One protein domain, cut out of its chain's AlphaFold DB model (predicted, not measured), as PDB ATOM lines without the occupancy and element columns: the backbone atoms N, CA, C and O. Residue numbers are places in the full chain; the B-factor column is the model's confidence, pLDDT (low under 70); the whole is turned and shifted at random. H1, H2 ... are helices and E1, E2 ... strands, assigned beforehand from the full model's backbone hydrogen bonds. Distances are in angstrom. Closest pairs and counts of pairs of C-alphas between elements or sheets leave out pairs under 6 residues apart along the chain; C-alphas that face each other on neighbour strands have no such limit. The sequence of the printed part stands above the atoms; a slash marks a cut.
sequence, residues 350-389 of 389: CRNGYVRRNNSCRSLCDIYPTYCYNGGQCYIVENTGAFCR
ATOM      1  N   CYS A 350      52.234 -34.124 -38.630       86.81
ATOM      2  CA  CYS A 350      51.860 -35.246 -37.775       86.81
ATOM      3  C   CYS A 350      50.851 -36.150 -38.491       86.81
ATOM      4  O   CYS A 350      50.077 -35.673 -39.321       86.81
ATOM      5  N   ARG A 351      50.817 -37.440 -38.124       86.25
ATOM      6  CA  ARG A 351      49.825 -38.408 -38.629       86.25
ATOM      7  C   ARG A 351      48.398 -37.880 -38.424       86.25
ATOM      8  O   ARG A 351      48.125 -37.208 -37.431       86.25
ATOM      9  N   ASN A 352      47.475 -38.223 -39.321       85.56
ATOM     10  CA  ASN A 352      46.059 -37.856 -39.219       85.56
ATOM     11  C   ASN A 352      45.505 -38.164 -37.817       85.56
ATOM     12  O   ASN A 352      45.667 -39.270 -37.305       85.56
ATOM     13  N   GLY A 353      44.863 -37.175 -37.188       85.56
ATOM     14  CA  GLY A 353      44.390 -37.269 -35.801       85.56
ATOM     15  C   GLY A 353      45.407 -36.834 -34.739       85.56
ATOM     16  O   GLY A 353      45.045 -36.754 -33.566       85.56
ATOM     17  N   TYR A 354      46.638 -36.496 -35.132       89.56
ATOM     18  CA  TYR A 354      47.672 -35.949 -34.262       89.56
ATOM     19  C   TYR A 354      48.037 -34.525 -34.680       89.56
ATOM     20  O   TYR A 354      48.153 -34.204 -35.859       89.56
ATOM     21  N   VAL A 355      48.253 -33.660 -33.694       88.62
ATOM     22  CA  VAL A 355      48.678 -32.271 -33.872       88.62
ATOM     23  C   VAL A 355      50.028 -32.074 -33.202       88.62
ATOM     24  O   VAL A 355      50.307 -32.600 -32.121       88.62
ATOM     25  N   ARG A 356      50.888 -31.288 -33.851       88.56
ATOM     26  CA  ARG A 356      52.222 -30.987 -33.343       88.56
ATOM     27  C   ARG A 356      52.123 -30.054 -32.135       88.56
ATOM     28  O   ARG A 356      51.687 -28.910 -32.240       88.56
ATOM     29  N   ARG A 357      52.571 -30.533 -30.980       86.50
ATOM     30  CA  ARG A 357      52.691 -29.788 -29.721       86.50
ATOM     31  C   ARG A 357      54.072 -30.039 -29.132       86.50
ATOM     32  O   ARG A 357      54.436 -31.180 -28.879       86.50
ATOM     33  N   ASN A 358      54.832 -28.973 -28.878       85.56
ATOM     34  CA  ASN A 358      56.175 -29.055 -28.282       85.56
ATOM     35  C   ASN A 358      57.091 -30.050 -29.019       85.56
ATOM     36  O   ASN A 358      57.679 -30.935 -28.406       85.56
ATOM     37  N   ASN A 359      57.148 -29.944 -30.352       81.75
ATOM     38  CA  ASN A 359      57.942 -30.814 -31.232       81.75
ATOM     39  C   ASN A 359      57.562 -32.307 -31.194       81.75
ATOM     40  O   ASN A 359      58.246 -33.116 -31.813       81.75
ATOM     41  N   SER A 360      56.458 -32.656 -30.536       86.25
ATOM     42  CA  SER A 360      55.905 -34.003 -30.463       86.25
ATOM     43  C   SER A 360      54.516 -34.024 -31.097       86.25
ATOM     44  O   SER A 360      53.764 -33.051 -31.013       86.25
ATOM     45  N   CYS A 361      54.172 -35.120 -31.761       90.25
ATOM     46  CA  CYS A 361      52.823 -35.334 -32.259       90.25
ATOM     47  C   CYS A 361      51.959 -35.873 -31.121       90.25
ATOM     48  O   CYS A 361      52.228 -36.943 -30.585       90.25
ATOM     49  N   ARG A 362      50.934 -35.114 -30.733       90.38
ATOM     50  CA  ARG A 362      49.965 -35.511 -29.706       90.38
ATOM     51  C   ARG A 362      48.598 -35.698 -30.332       90.38
ATOM     52  O   ARG A 362      48.249 -34.954 -31.243       90.38
ATOM     53  N   SER A 363      47.839 -36.680 -29.862       91.00
ATOM     54  CA  SER A 363      46.520 -36.948 -30.425       91.00
ATOM     55  C   SER A 363      45.546 -35.804 -30.118       91.00
ATOM     56  O   SER A 363      45.660 -35.129 -29.090       91.00
ATOM     57  N   LEU A 364      44.571 -35.575 -30.998       88.81
ATOM     58  CA  LEU A 364      43.500 -34.602 -30.757       88.81
ATOM     59  C   LEU A 364      42.670 -34.961 -29.518       88.81
ATOM     60  O   LEU A 364      42.266 -34.058 -28.788       88.81
ATOM     61  N   CYS A 365      42.491 -36.259 -29.256       90.94
ATOM     62  CA  CYS A 365      41.788 -36.768 -28.082       90.94
ATOM     63  C   CYS A 365      42.513 -36.441 -26.768       90.94
ATOM     64  O   CYS A 365      41.858 -36.129 -25.777       90.94
ATOM     65  N   ASP A 366      43.851 -36.447 -26.761       89.75
ATOM     66  CA  ASP A 366      44.637 -36.118 -25.564       89.75
ATOM     67  C   ASP A 366      44.759 -34.603 -25.339       89.75
ATOM     68  O   ASP A 366      44.863 -34.138 -24.204       89.75
ATOM     69  N   ILE A 367      44.798 -33.809 -26.418       89.56
ATOM     70  CA  ILE A 367      44.941 -32.346 -26.322       89.56
ATOM     71  C   ILE A 367      43.613 -31.697 -25.923       89.56
ATOM     72  O   ILE A 367      43.605 -30.746 -25.138       89.56
ATOM     73  N   TYR A 368      42.506 -32.185 -26.484       88.56
ATOM     74  CA  TYR A 368      41.181 -31.612 -26.304       88.56
ATOM     75  C   TYR A 368      40.253 -32.654 -25.670       88.56
ATOM     76  O   TYR A 368      39.562 -33.378 -26.382       88.56
ATOM     77  N   PRO A 369      40.162 -32.707 -24.330       82.50
ATOM     78  CA  PRO A 369      39.241 -33.623 -23.650       82.50
ATOM     79  C   PRO A 369      37.766 -33.326 -23.968       82.50
ATOM     80  O   PRO A 369      36.903 -34.172 -23.773       82.50
ATOM     81  N   THR A 370      37.472 -32.130 -24.486       86.38
ATOM     82  CA  THR A 370      36.152 -31.714 -24.973       86.38
ATOM     83  C   THR A 370      36.033 -31.789 -26.497       86.38
ATOM     84  O   THR A 370      35.164 -31.132 -27.063       86.38
ATOM     85  N   TYR A 371      36.931 -32.510 -27.183       86.75
ATOM     86  CA  TYR A 371      36.879 -32.674 -28.641       86.75
ATOM     87  C   TYR A 371      35.535 -33.255 -29.090       86.75
ATOM     88  O   TYR A 371      34.982 -32.841 -30.105       86.75
ATOM     89  N   CYS A 372      34.982 -34.160 -28.284       91.19
ATOM     90  CA  CYS A 372      33.648 -34.694 -28.475       91.19
ATOM     91  C   CYS A 372      32.645 -33.962 -27.581       91.19
ATOM     92  O   CYS A 372      32.785 -33.916 -26.357       91.19
ATOM     93  N   TYR A 373      31.621 -33.381 -28.205       88.25
ATOM     94  CA  TYR A 373      30.506 -32.751 -27.503       88.25
ATOM     95  C   TYR A 373      29.589 -33.804 -26.864       88.25
ATOM     96  O   TYR A 373      29.644 -34.986 -27.200       88.25
ATOM     97  N   ASN A 374      28.734 -33.374 -25.932       89.06
ATOM     98  CA  ASN A 374      27.735 -34.219 -25.258       89.06
ATOM     99  C   ASN A 374      28.309 -35.392 -24.441       89.06
ATOM    100  O   ASN A 374      27.604 -36.359 -24.173       89.06
ATOM    101  N   GLY A 375      29.578 -35.308 -24.025       87.25
ATOM    102  CA  GLY A 375      30.233 -36.385 -23.277       87.25
ATOM    103  C   GLY A 375      30.614 -37.590 -24.139       87.25
ATOM    104  O   GLY A 375      30.851 -38.665 -23.590       87.25
ATOM    105  N   GLY A 376      30.671 -37.415 -25.464       91.31
ATOM    106  CA  GLY A 376      31.146 -38.444 -26.380       91.31
ATOM    107  C   GLY A 376      32.596 -38.846 -26.103       91.31
ATOM    108  O   GLY A 376      33.398 -38.082 -25.559       91.31
ATOM    109  N   GLN A 377      32.937 -40.066 -26.489       90.25
ATOM    110  CA  GLN A 377      34.275 -40.618 -26.348       90.25
ATOM    111  C   GLN A 377      35.074 -40.377 -27.628       90.25
ATOM    112  O   GLN A 377      34.600 -40.630 -28.736       90.25
ATOM    113  N   CYS A 378      36.296 -39.873 -27.467       92.81
ATOM    114  CA  CYS A 378      37.199 -39.598 -28.576       92.81
ATOM    115  C   CYS A 378      38.074 -40.816 -28.866       92.81
ATOM    116  O   CYS A 378      38.747 -41.332 -27.974       92.81
ATOM    117  N   TYR A 379      38.093 -41.237 -30.125       91.38
ATOM    118  CA  TYR A 379      38.883 -42.355 -30.625       91.38
ATOM    119  C   TYR A 379      39.774 -41.892 -31.769       91.38
ATOM    120  O   TYR A 379      39.342 -41.122 -32.622       91.38
ATOM    121  N   ILE A 380      41.011 -42.384 -31.825       91.38
ATOM    122  CA  ILE A 380      41.891 -42.168 -32.974       91.38
ATOM    123  C   ILE A 380      41.848 -43.409 -33.852       91.38
ATOM    124  O   ILE A 380      42.266 -44.487 -33.431       91.38
ATOM    125  N   VAL A 381      41.363 -43.247 -35.078       89.12
ATOM    126  CA  VAL A 381      41.407 -44.291 -36.098       89.12
ATOM    127  C   VAL A 381      42.576 -44.010 -37.025       89.12
ATOM    128  O   VAL A 381      42.763 -42.894 -37.520       89.12
ATOM    129  N   GLU A 382      43.370 -45.046 -37.265       84.50
ATOM    130  CA  GLU A 382      44.479 -44.992 -38.201       84.50
ATOM    131  C   GLU A 382      44.009 -44.511 -39.580       84.50
ATOM    132  O   GLU A 382      43.048 -45.027 -40.143       84.50
ATOM    133  N   ASN A 383      44.687 -43.495 -40.117       80.69
ATOM    134  CA  ASN A 383      44.463 -42.893 -41.438       80.69
ATOM    135  C   ASN A 383      43.170 -42.063 -41.593       80.69
ATOM    136  O   ASN A 383      43.103 -41.245 -42.508       80.69
ATOM    137  N   THR A 384      42.183 -42.192 -40.700       84.44
ATOM    138  CA  THR A 384      40.963 -41.356 -40.698       84.44
ATOM    139  C   THR A 384      41.073 -40.166 -39.742       84.44
ATOM    140  O   THR A 384      40.555 -39.091 -40.031       84.44
ATOM    141  N   GLY A 385      41.813 -40.318 -38.641       88.81
ATOM    142  CA  GLY A 385      41.991 -39.284 -37.625       88.81
ATOM    143  C   GLY A 385      41.084 -39.478 -36.411       88.81
ATOM    144  O   GLY A 385      40.700 -40.599 -36.083       88.81
ATOM    145  N   ALA A 386      40.800 -38.388 -35.699       91.00
ATOM    146  CA  ALA A 386      39.972 -38.435 -34.501       91.00
ATOM    147  C   ALA A 386      38.483 -38.548 -34.858       91.00
ATOM    148  O   ALA A 386      37.994 -37.849 -35.744       91.00
ATOM    149  N   PHE A 387      37.769 -39.414 -34.150       90.50
ATOM    150  CA  PHE A 387      36.344 -39.667 -34.302       90.50
ATOM    151  C   PHE A 387      35.661 -39.659 -32.932       90.50
ATOM    152  O   PHE A 387      36.245 -40.090 -31.938       90.50
ATOM    153  N   CYS A 388      34.422 -39.175 -32.887       93.12
ATOM    154  CA  CYS A 388      33.619 -39.077 -31.673       93.12
ATOM    155  C   CYS A 388      32.485 -40.093 -31.688       93.12
ATOM    156  O   CYS A 388      31.752 -40.165 -32.674       93.12
ATOM    157  N   ARG A 389      32.321 -40.829 -30.587       89.62
ATOM    158  CA  ARG A 389      31.219 -41.771 -30.385       89.62
ATOM    159  C   ARG A 389      30.368 -41.411 -29.182       89.62
ATOM    160  O   ARG A 389      30.961 -41.031 -28.148       89.62
TER     161      ARG A 389
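AT A GLANCE: This is residues 350 to 389 of the 389 residues of the protein "Chon_Sulph_att domain-containing protein" of Xenopus tropicalis (UniProt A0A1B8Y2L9). Two small two-stranded hairpins, E1 with E2 and E3 with E4, lie one after the other along a thin, flattened body, with the single short helix H1 near the middle between them. The first hairpin's turn at Asn 359 lies at one end of the long axis, and the loop of residues 368 to 377, around Asn 374, makes the other end. The printed part has 40 residues, with four named strands and one named helix in the order E1, E2, H1, E3, E4; each sheet is an antiparallel pair, and the class is mostly strand. The whole is compact, with a radius of gyration of the C-alphas of 10.0 A, and it spans 31 by 20 by 8 A, only just flat.

HOW THE PARTS SIT: E3, residues 378 to 381, and E4, residues 385 to 388, form an antiparallel hairpin at 144 degrees, with N 379 and O 387 within hydrogen-bond range at 2.8 A. E1, residues 354 to 357, and E2, residues 360 to 363, form another at 137 degrees, with N 355 and O 362 at 2.8 A. The closest C-alphas of E3 and H1, residues 364 to 367, are those of Cys 378 and Cys 365, 5.4 A apart. Those of E1 and H1 are Tyr 354 and Leu 364, 5.6 A apart. E1 and E3 are apart. H1 is too short for an O i to N i+4 pair; its one O i to N i+3 pair is within range.

IN THESE COORDINATES: E1 begins at C-alpha 354 (47.672, -35.949, -34.262) and is 9.2 A long; E2 is 9.8 A. H1 is 5.2 A. E3 is 9.8 A, and E4, 10.3 A, ends at C-alpha 388 (33.619, -39.077, -31.673).

THE WHOLE: The two C-alphas farthest apart, Asn 359 and Asn 374, are 31.0 A apart. The printed part has no cut. The link from H1 to E3 is short; the other links are tight. Mean pLDDT of the printed part is 88.3, and no printed residue is under 70.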